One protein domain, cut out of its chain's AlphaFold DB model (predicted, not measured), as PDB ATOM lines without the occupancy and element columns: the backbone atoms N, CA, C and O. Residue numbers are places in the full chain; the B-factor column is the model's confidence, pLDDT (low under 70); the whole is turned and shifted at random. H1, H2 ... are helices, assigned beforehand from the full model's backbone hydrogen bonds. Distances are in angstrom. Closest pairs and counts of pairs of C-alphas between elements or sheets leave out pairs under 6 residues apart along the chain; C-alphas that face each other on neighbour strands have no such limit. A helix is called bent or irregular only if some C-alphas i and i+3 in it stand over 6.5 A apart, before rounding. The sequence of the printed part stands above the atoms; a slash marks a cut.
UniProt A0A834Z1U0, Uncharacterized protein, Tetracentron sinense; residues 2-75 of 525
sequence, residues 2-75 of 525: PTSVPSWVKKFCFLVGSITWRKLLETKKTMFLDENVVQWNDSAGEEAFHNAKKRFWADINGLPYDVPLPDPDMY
ATOM      1  N   PRO A   2       1.255  35.799 -59.085       52.25
ATOM      2  CA  PRO A   2       1.507  34.406 -58.748       52.25
ATOM      3  C   PRO A   2       0.160  33.682 -58.673       52.25
ATOM      4  O   PRO A   2      -0.813  34.200 -58.120       52.25
ATOM      5  N   THR A   3       0.088  32.535 -59.333       64.38
ATOM      6  CA  THR A   3      -1.086  31.671 -59.383       64.38
ATOM      7  C   THR A   3      -1.526  31.324 -57.962       64.38
ATOM      8  O   THR A   3      -0.712  30.987 -57.103       64.38
ATOM      9  N   SER A   4      -2.827  31.455 -57.695       87.81
ATOM     10  CA  SER A   4      -3.417  31.052 -56.417       87.81
ATOM     11  C   SER A   4      -3.055  29.594 -56.131       87.81
ATOM     12  O   SER A   4      -3.285  28.729 -56.975       87.81
ATOM     13  N   VAL A   5      -2.484  29.332 -54.954       89.75
ATOM     14  CA  VAL A   5      -2.083  27.981 -54.543       89.75
ATOM     15  C   VAL A   5      -3.297  27.044 -54.584       89.75
ATOM     16  O   VAL A   5      -4.332  27.393 -53.996       89.75
ATOM     17  N   PRO A   6      -3.187  25.864 -55.227       93.88
ATOM     18  CA  PRO A   6      -4.286  24.911 -55.315       93.88
ATOM     19  C   PRO A   6      -4.865  24.560 -53.938       93.88
ATOM     20  O   PRO A   6      -4.145  24.393 -52.953       93.88
ATOM     21  N   SER A   7      -6.190  24.421 -53.856       94.50
ATOM     22  CA  SER A   7      -6.886  24.159 -52.587       94.50
ATOM     23  C   SER A   7      -6.450  22.849 -51.923       94.50
ATOM     24  O   SER A   7      -6.404  22.774 -50.694       94.50
ATOM     25  N   TRP A   8      -6.084  21.835 -52.712       95.31
ATOM     26  CA  TRP A   8      -5.612  20.550 -52.201       95.31
ATOM     27  C   TRP A   8      -4.278  20.673 -51.453       95.31
ATOM     28  O   TRP A   8      -4.101  19.996 -50.450       95.31
ATOM     29  N   VAL A   9      -3.389  21.587 -51.859       95.69
ATOM     30  CA  VAL A   9      -2.108  21.829 -51.169       95.69
ATOM     31  C   VAL A   9      -2.362  22.373 -49.764       95.69
ATOM     32  O   VAL A   9      -1.767  21.920 -48.791       95.69
ATOM     33  N   LYS A  10      -3.325  23.292 -49.624       95.62
ATOM     34  CA  LYS A  10      -3.734  23.807 -48.307       95.62
ATOM     35  C   LYS A  10      -4.319  22.702 -47.426       95.62
ATOM     36  O   LYS A  10      -4.054  22.685 -46.226       95.62
ATOM     37  N   LYS A  11      -5.093  21.779 -48.014       96.94
ATOM     38  CA  LYS A  11      -5.614  20.596 -47.311       96.94
ATOM     39  C   LYS A  11      -4.492  19.643 -46.903       96.94
ATOM     40  O   LYS A  11      -4.517  19.181 -45.774       96.94
ATOM     41  N   PHE A  12      -3.508  19.409 -47.766       96.62
ATOM     42  CA  PHE A  12      -2.338  18.586 -47.466       96.62
ATOM     43  C   PHE A  12      -1.570  19.124 -46.251       96.62
ATOM     44  O   PHE A  12      -1.379  18.397 -45.281       96.62
ATOM     45  N   CYS A  13      -1.220  20.415 -46.240       95.88
ATOM     46  CA  CYS A  13      -0.521  21.025 -45.102       95.88
ATOM     47  C   CYS A  13      -1.313  20.902 -43.793       95.88
ATOM     48  O   CYS A  13      -0.732  20.652 -42.738       95.88
ATOM     49  N   PHE A  14      -2.636  21.056 -43.867       96.81
ATOM     50  CA  PHE A  14      -3.501  20.967 -42.698       96.81
ATOM     51  C   PHE A  14      -3.679  19.526 -42.201       96.81
ATOM     52  O   PHE A  14      -3.562  19.290 -41.006       96.81
ATOM     53  N   LEU A  15      -3.957  18.577 -43.096       96.44
ATOM     54  CA  LEU A  15      -4.291  17.195 -42.739       96.44
ATOM     55  C   LEU A  15      -3.054  16.345 -42.446       96.44
ATOM     56  O   LEU A  15      -3.072  15.575 -41.495       96.44
ATOM     57  N   VAL A  16      -1.993  16.484 -43.244       94.19
ATOM     58  CA  VAL A  16      -0.756  15.700 -43.091       94.19
ATOM     59  C   VAL A  16       0.215  16.417 -42.162       94.19
ATOM     60  O   VAL A  16       0.734  15.828 -41.222       94.19
ATOM     61  N   GLY A  17       0.432  17.714 -42.390       92.94
ATOM     62  CA  GLY A  17       1.389  18.498 -41.608       92.94
ATOM     63  C   GLY A  17       0.849  19.020 -40.278       92.94
ATOM     64  O   GLY A  17       1.626  19.543 -39.486       92.94
ATOM     65  N   SER A  18      -0.468  18.950 -40.025       95.75
ATOM     66  CA  SER A  18      -1.117  19.620 -38.882       95.75
ATOM     67  C   SER A  18      -0.769  21.118 -38.772       95.75
ATOM     68  O   SER A  18      -0.777  21.710 -37.690       95.75
ATOM     69  N   ILE A  19      -0.455  21.760 -39.906       95.00
ATOM     70  CA  ILE A  19      -0.015  23.156 -39.984       95.00
ATOM     71  C   ILE A  19      -1.002  23.943 -40.843       95.00
ATOM     72  O   ILE A  19      -1.320  23.592 -41.980       95.00
ATOM     73  N   THR A  20      -1.484  25.067 -40.311       95.94
ATOM     74  CA  THR A  20      -2.341  25.969 -41.081       95.94
ATOM     75  C   THR A  20      -1.532  26.699 -42.151       95.94
ATOM     76  O   THR A  20      -0.381  27.076 -41.934       95.94
ATOM     77  N   TRP A  21      -2.161  26.985 -43.294       93.94
ATOM     78  CA  TRP A  21      -1.505  27.712 -44.386       93.94
ATOM     79  C   TRP A  21      -0.945  29.075 -43.944       93.94
ATOM     80  O   TRP A  21       0.128  29.482 -44.377       93.94
ATOM     81  N   ARG A  22      -1.646  29.769 -43.034       94.81
ATOM     82  CA  ARG A  22      -1.174  31.032 -42.448       94.81
ATOM     83  C   ARG A  22       0.135  30.839 -41.682       94.81
ATOM     84  O   ARG A  22       1.083  31.567 -41.948       94.81
ATOM     85  N   LYS A  23       0.192  29.841 -40.792       96.62
ATOM     86  CA  LYS A  23       1.390  29.532 -40.004       96.62
ATOM     87  C   LYS A  23       2.564  29.160 -40.909       96.62
ATOM     88  O   LYS A  23       3.660  29.649 -40.694       96.62
ATOM     89  N   LEU A  24       2.323  28.376 -41.960       94.31
ATOM     90  CA  LEU A  24       3.355  28.016 -42.936       94.31
ATOM     91  C   LEU A  24       3.953  29.251 -43.633       94.31
ATOM     92  O   LEU A  24       5.171  29.363 -43.753       94.31
ATOM     93  N   LEU A  25       3.116  30.206 -44.050       93.50
ATOM     94  CA  LEU A  25       3.585  31.461 -44.650       93.50
ATOM     95  C   LEU A  25       4.335  32.353 -43.651       93.50
ATOM     96  O   LEU A  25       5.305  33.000 -44.035       93.50
ATOM     97  N   GLU A  26       3.892  32.409 -42.395       94.88
ATOM     98  CA  GLU A  26       4.592  33.133 -41.326       94.88
ATOM     99  C   GLU A  26       5.967  32.519 -41.057       94.88
ATOM    100  O   GLU A  26       6.956  33.242 -41.048       94.88
ATOM    101  N   THR A  27       6.055  31.191 -40.952       92.88
ATOM    102  CA  THR A  27       7.330  30.484 -40.793       92.88
ATOM    103  C   THR A  27       8.252  30.716 -41.987       92.88
ATOM    104  O   THR A  27       9.419  31.034 -41.790       92.88
ATOM    105  N   LYS A  28       7.738  30.677 -43.227       91.81
ATOM    106  CA  LYS A  28       8.534  31.014 -44.421       91.81
ATOM    107  C   LYS A  28       9.098  32.439 -44.354       91.81
ATOM    108  O   LYS A  28      10.207  32.677 -44.819       91.81
ATOM    109  N   LYS A  29       8.356  33.386 -43.766       94.44
ATOM    110  CA  LYS A  29       8.843  34.753 -43.548       94.44
ATOM    111  C   LYS A  29       9.886  34.843 -42.448       94.44
ATOM    112  O   LYS A  29      10.632  35.794 -42.490       94.44
ATOM    113  N   THR A  30       9.937  33.948 -41.469       93.50
ATOM    114  CA  THR A  30      10.926  34.032 -40.380       93.50
ATOM    115  C   THR A  30      12.120  33.109 -40.580       93.50
ATOM    116  O   THR A  30      13.133  33.311 -39.926       93.50
ATOM    117  N   MET A  31      12.040  32.134 -41.494       88.31
ATOM    118  CA  MET A  31      13.116  31.169 -41.764       88.31
ATOM    119  C   MET A  31      14.449  31.825 -42.135       88.31
ATOM    120  O   MET A  31      15.493  31.269 -41.825       88.31
ATOM    121  N   PHE A  32      14.443  33.020 -42.737       89.00
ATOM    122  CA  PHE A  32      15.686  33.725 -43.074       89.00
ATOM    123  C   PHE A  32      16.522  34.131 -41.848       89.00
ATOM    124  O   PHE A  32      17.689  34.473 -42.010       89.00
ATOM    125  N   LEU A  33      15.937  34.141 -40.643       91.44
ATOM    126  CA  LEU A  33      16.658  34.464 -39.409       91.44
ATOM    127  C   LEU A  33      17.662  33.369 -39.025       91.44
ATOM    128  O   LEU A  33      18.645  33.662 -38.352       91.44
ATOM    129  N   ASP A  34      17.442  32.141 -39.497       90.25
ATOM    130  CA  ASP A  34      18.240  30.963 -39.175       90.25
ATOM    131  C   ASP A  34      18.908  30.416 -40.447       90.25
ATOM    132  O   ASP A  34      18.604  29.320 -40.919       90.25
ATOM    133  N   GLU A  35      19.832  31.191 -41.025       91.75
ATOM    134  CA  GLU A  35      20.488  30.870 -42.306       91.75
ATOM    135  C   GLU A  35      21.147  29.478 -42.307       91.75
ATOM    136  O   GLU A  35      21.038  28.743 -43.285       91.75
ATOM    137  N   ASN A  36      21.730  29.067 -41.176       90.25
ATOM    138  CA  ASN A  36      22.325  27.738 -41.017       90.25
ATOM    139  C   ASN A  36      21.302  26.602 -41.179       90.25
ATOM    140  O   ASN A  36      21.633  25.565 -41.741       90.25
ATOM    141  N   VAL A  37      20.067  26.799 -40.704       85.06
ATOM    142  CA  VAL A  37      18.988  25.803 -40.811       85.06
ATOM    143  C   VAL A  37      18.452  25.760 -42.239       85.06
ATOM    144  O   VAL A  37      18.177  24.686 -42.762       85.06
ATOM    145  N   VAL A  38      18.343  26.916 -42.900       85.12
ATOM    146  CA  VAL A  38      17.892  27.006 -44.300       85.12
ATOM    147  C   VAL A  38      18.898  26.374 -45.269       85.12
ATOM    148  O   VAL A  38      18.495  25.841 -46.298       85.12
ATOM    149  N   GLN A  39      20.192  26.431 -44.948       88.44
ATOM    150  CA  GLN A  39      21.269  25.868 -45.769       88.44
ATOM    151  C   GLN A  39      21.572  24.390 -45.473       88.44
ATOM    152  O   GLN A  39      22.436  23.806 -46.133       88.44
ATOM    153  N   TRP A  40      20.909  23.765 -44.495       90.25
ATOM    154  CA  TRP A  40      21.102  22.342 -44.233       90.25
ATOM    155  C   TRP A  40      20.614  21.484 -45.402       90.25
ATOM    156  O   TRP A  40      19.535  21.690 -45.954       90.25
ATOM    157  N   ASN A  41      21.429  20.493 -45.768       90.81
ATOM    158  CA  ASN A  41      21.072  19.510 -46.781       90.81
ATOM    159  C   ASN A  41      20.071  18.506 -46.197       90.81
ATOM    160  O   ASN A  41      20.464  17.458 -45.690       90.81
ATOM    161  N   ASP A  42      18.787  18.835 -46.297       88.94
ATOM    162  CA  ASP A  42      17.674  17.964 -45.915       88.94
ATOM    163  C   ASP A  42      17.076  17.240 -47.134       88.94
ATOM    164  O   ASP A  42      15.862  17.137 -47.294       88.94
ATOM    165  N   SER A  43      17.931  16.757 -48.043       90.38
ATOM    166  CA  SER A  43      17.492  16.038 -49.256       90.38
ATOM    167  C   SER A  43      16.608  14.825 -48.945       90.38
ATOM    168  O   SER A  43      15.654  14.558 -49.676       90.38
ATOM    169  N   ALA A  44      16.862  14.128 -47.834       87.00
ATOM    170  CA  ALA A  44      16.009  13.037 -47.361       87.00
ATOM    171  C   ALA A  44      14.619  13.536 -46.918       87.00
ATOM    172  O   ALA A  44      13.598  12.944 -47.286       87.00
ATOM    173  N   GLY A  45      14.555  14.646 -46.171       89.56
ATOM    174  CA  GLY A  45      13.296  15.291 -45.799       89.56
ATOM    175  C   GLY A  45      12.526  15.814 -47.014       89.56
ATOM    176  O   GLY A  45      11.306  15.646 -47.096       89.56
ATOM    177  N   GLU A  46      13.230  16.367 -48.000       90.88
ATOM    178  CA  GLU A  46      12.657  16.811 -49.269       90.88
ATOM    179  C   GLU A  46      12.042  15.643 -50.055       90.88
ATOM    180  O   GLU A  46      10.893  15.738 -50.499       90.88
ATOM    181  N   GLU A  47      12.748  14.519 -50.195       91.19
ATOM    182  CA  GLU A  47      12.223  13.323 -50.861       91.19
ATOM    183  C   GLU A  47      10.988  12.774 -50.128       91.19
ATOM    184  O   GLU A  47       9.946  12.515 -50.742       91.19
ATOM    185  N   ALA A  48      11.063  12.654 -48.798       91.19
ATOM    186  CA  ALA A  48       9.951  12.194 -47.971       91.19
ATOM    187  C   ALA A  48       8.715  13.096 -48.125       91.19
ATOM    188  O   ALA A  48       7.584  12.604 -48.239       91.19
ATOM    189  N   PHE A  49       8.923  14.412 -48.191       92.31
ATOM    190  CA  PHE A  49       7.872  15.395 -48.418       92.31
ATOM    191  C   PHE A  49       7.214  15.234 -49.796       92.31
ATOM    192  O   PHE A  49       5.982  15.190 -49.890       92.31
ATOM    193  N   HIS A  50       8.003  15.092 -50.863       93.31
ATOM    194  CA  HIS A  50       7.479  14.868 -52.213       93.31
ATOM    195  C   HIS A  50       6.708  13.548 -52.313       93.31
ATOM    196  O   HIS A  50       5.609  13.514 -52.874       93.31
ATOM    197  N   ASN A  51       7.215  12.484 -51.693       93.62
ATOM    198  CA  ASN A  51       6.539  11.191 -51.620       93.62
ATOM    199  C   ASN A  51       5.197  11.290 -50.877       93.62
ATOM    200  O   ASN A  51       4.180  10.783 -51.357       93.62
ATOM    201  N   ALA A  52       5.145  12.012 -49.753       94.19
ATOM    202  CA  ALA A  52       3.900  12.280 -49.032       94.19
ATOM    203  C   ALA A  52       2.905  13.117 -49.861       94.19
ATOM    204  O   ALA A  52       1.704  12.838 -49.860       94.19
ATOM    205  N   LYS A  53       3.393  14.111 -50.614       94.75
ATOM    206  CA  LYS A  53       2.580  14.936 -51.518       94.75
ATOM    207  C   LYS A  53       1.983  14.094 -52.655       94.75
ATOM    208  O   LYS A  53       0.784  14.205 -52.911       94.75
ATOM    209  N   LYS A  54       2.778  13.216 -53.286       94.50
ATOM    210  CA  LYS A  54       2.317  12.273 -54.327       94.50
ATOM    211  C   LYS A  54       1.247  11.318 -53.786       94.50
ATOM    212  O   LYS A  54       0.201  11.173 -54.413       94.50
ATOM    213  N   ARG A  55       1.457  10.746 -52.591       94.56
ATOM    214  CA  ARG A  55       0.475   9.901 -51.882       94.56
ATOM    215  C   ARG A  55      -0.859  10.594 -51.681       94.56
ATOM    216  O   ARG A  55      -1.894  10.080 -52.085       94.56
ATOM    217  N   PHE A  56      -0.815  11.775 -51.073       95.75
ATOM    218  CA  PHE A  56      -2.016  12.541 -50.775       95.75
ATOM    219  C   PHE A  56      -2.765  12.920 -52.053       95.75
ATOM    220  O   PHE A  56      -3.988  12.844 -52.102       95.75
ATOM    221  N   TRP A  57      -2.039  13.311 -53.102       95.00
ATOM    222  CA  TRP A  57      -2.649  13.639 -54.383       95.00
ATOM    223  C   TRP A  57      -3.290  12.414 -55.055       95.00
ATOM    224  O   TRP A  57      -4.385  12.530 -55.598       95.00
ATOM    225  N   ALA A  58      -2.661  11.239 -55.005       95.56
ATOM    226  CA  ALA A  58      -3.257  10.011 -55.530       95.56
ATOM    227  C   ALA A  58      -4.532   9.629 -54.758       95.56
ATOM    228  O   ALA A  58      -5.561   9.356 -55.378       95.56
ATOM    229  N   ASP A  59      -4.494   9.719 -53.425       95.31
ATOM    230  CA  ASP A  59      -5.617   9.410 -52.531       95.31
ATOM    231  C   ASP A  59      -6.848  10.284 -52.815       95.31
ATOM    232  O   ASP A  59      -7.936   9.770 -53.081       95.31
ATOM    233  N   ILE A  60      -6.680  11.612 -52.896       96.44
ATOM    234  CA  ILE A  60      -7.806  12.521 -53.186       96.44
ATOM    235  C   ILE A  60      -8.405  12.328 -54.587       96.44
ATOM    236  O   ILE A  60      -9.531  12.764 -54.825       96.44
ATOM    237  N   ASN A  61      -7.661  11.720 -55.515       95.31
ATOM    238  CA  ASN A  61      -8.117  11.432 -56.875       95.31
ATOM    239  C   ASN A  61      -8.562   9.969 -57.058       95.31
ATOM    240  O   ASN A  61      -8.974   9.600 -58.158       95.31
ATOM    241  N   GLY A  62      -8.493   9.136 -56.012       96.12
ATOM    242  CA  GLY A  62      -8.831   7.713 -56.086       96.12
ATOM    243  C   GLY A  62      -7.916   6.908 -57.014       96.12
ATOM    244  O   GLY A  62      -8.349   5.911 -57.592       96.12
ATOM    245  N   LEU A  63      -6.673   7.358 -57.203       95.62
ATOM    246  CA  LEU A  63      -5.683   6.680 -58.034       95.62
ATOM    247  C   LEU A  63      -4.864   5.693 -57.188       95.62
ATOM    248  O   LEU A  63      -4.551   5.993 -56.034       95.62
ATOM    249  N   PRO A  64      -4.486   4.526 -57.745       93.62
ATOM    250  CA  PRO A  64      -3.516   3.657 -57.096       93.62
ATOM    251  C   PRO A  64      -2.177   4.386 -56.990       93.62
ATOM    252  O   PRO A  64      -1.831   5.214 -57.837       93.62
ATOM    253  N   TYR A  65      -1.428   4.079 -55.942       89.81
ATOM    254  CA  TYR A  65      -0.167   4.738 -55.665       89.81
ATOM    255  C   TYR A  65       0.873   3.680 -55.261       89.81
ATOM    256  O   TYR A  65       0.594   2.826 -54.420       89.81
ATOM    257  N   ASP A  66       2.065   3.754 -55.858       90.50
ATOM    258  CA  ASP A  66       3.119   2.731 -55.732       90.50
ATOM    259  C   ASP A  66       4.285   3.149 -54.814       90.50
ATOM    260  O   ASP A  66       5.307   2.473 -54.771       90.50
ATOM    261  N   VAL A  67       4.186   4.270 -54.088       88.06
ATOM    262  CA  VAL A  67       5.318   4.821 -53.310       88.06
ATOM    263  C   VAL A  67       5.316   4.263 -51.872       88.06
ATOM    264  O   VAL A  67       4.733   4.885 -50.987       88.06
ATOM    265  N   PRO A  68       5.970   3.137 -51.547       85.94
ATOM    266  CA  PRO A  68       5.843   2.507 -50.225       85.94
ATOM    267  C   PRO A  68       6.122   3.499 -49.095       85.94
ATOM    268  O   PRO A  68       6.994   4.354 -49.247       85.94
ATOM    269  N   LEU A  69       5.365   3.427 -47.990       86.38
ATOM    270  CA  LEU A  69       5.642   4.245 -46.803       86.38
ATOM    271  C   LEU A  69       7.129   4.106 -46.436       86.38
ATOM    272  O   LEU A  69       7.631   2.980 -46.487       86.38
ATOM    273  N   PRO A  70       7.832   5.214 -46.122       84.00
ATOM    274  CA  PRO A  70       9.196   5.104 -45.632       84.00
ATOM    275  C   PRO A  70       9.176   4.202 -44.399       84.00
ATOM    276  O   PRO A  70       8.262   4.305 -43.575       84.00
ATOM    277  N   ASP A  71      10.140   3.293 -44.321       82.38
ATOM    278  CA  ASP A  71      10.309   2.464 -43.137       82.38
ATOM    279  C   ASP A  71      10.604   3.406 -41.954       82.38
ATOM    280  O   ASP A  71      11.542   4.202 -42.050       82.38
ATOM    281  N   PRO A  72       9.789   3.413 -40.882       78.38
ATOM    282  CA  PRO A  72      10.009   4.302 -39.742       78.38
ATOM    283  C   PRO A  72      11.389   4.112 -39.105       78.38
ATOM    284  O   PRO A  72      11.923   5.066 -38.539       78.38
ATOM    285  N   ASP A  73      11.981   2.927 -39.256       80.94
ATOM    286  CA  ASP A  73      13.288   2.599 -38.701       80.94
ATOM    287  C   ASP A  73      14.435   2.950 -39.669       80.94
ATOM    288  O   ASP A  73      15.599   2.850 -39.295       80.94
ATOM    289  N   MET A  74      14.153   3.442 -40.888       80.12
ATOM    290  CA  MET A  74      15.192   3.719 -41.899       80.12
ATOM    291  C   MET A  74      16.206   4.798 -41.499       80.12
ATOM    292  O   MET A  74      17.271   4.885 -42.103       80.12
ATOM    293  N   TYR A  75      15.852   5.643 -40.529       72.12
ATOM    294  CA  TYR A  75      16.713   6.703 -39.991       72.12
ATOM    295  C   TYR A  75      17.138   6.439 -38.543       72.12
ATOM    296  O   TYR A  75      17.776   7.292 -37.927       72.12
TER     297      TYR A  75
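This is residues 2 to 75 of the 525 residues of an uncharacterized protein of Tetracentron sinense (UniProt A0A834Z1U0). This is an open, loose ring of four helices: H1, H2, the short H3 and the long H4 follow one another round a hollow, and H4 runs back toward H1 with few contacts across the ring. After H4, residues 61 to 75 form a tail with no named element that folds back along the outside of H4, while residues 2 to 7 stick out at the other end. The printed part has 74 residues with four named helices in the order H1, H2, H3, H4 and no named strand, and its class is all helix. It is loose, with a radius of gyration of the C-alphas of 14.4 A, and the C-alphas span 41 by 34 by 21 A.

Start at H1, residues 7 to 15, and go on to H2, residues 21 to 33. They only just touch, with 3 pairs of C-alphas within 8 A, H2 with residue 21 alone; the closest C-alphas, of Lys 10 and Trp 21, are 6.0 A apart. Their lines are about perpendicular, at 77 degrees. Next comes H3, residues 35 to 38, close to H2 but not clearly touching it: the closest C-alphas, of Met 31 and Val 38, are 6.8 A apart. Then look at H4, residues 43 to 60, which only just touches H1, with 3 pairs of C-alphas within 8 A and with residues 53 to 57 alone. Their closest C-alphas, of Phe 12 and Phe 56, are 6.9 A apart, at a steep tilt of 67 degrees, opposite ways. H2 and H4 are apart, H1 and H3 are apart, and H3 and H4 are apart. In the backbones of H1 and H4 every O i to N i+4 pair is within hydrogen-bond range; in H2 7 of 9 are, and H3 is too short for such a pair.

Find C-alpha 7 at (-6.886, 24.159, -52.587), where H1 begins; it measures 12.3 A from first to last C-alpha. H2 measures 20.0 A and is only just irregular: C-alphas 29 and 32 are 6.9 A apart. H3, with four residues, measures 5.1 A. H4 begins at C-alpha 43, at (17.492, 16.038, -49.256), and runs 25.8 A to C-alpha 60, at (-7.806, 12.521, -53.186).

The two C-alphas farthest apart are those of Leu 33 and Pro 64, 40.9 A. The printed part has no cut, and the three links between helices are tight. Residues 25 to 43 stand free, of which 25 to 33 belong to H2 and 35 to 38 to H3. The mean pLDDT of the printed part is 90.7; look for low confidence, under 70, at residues 2 to 3.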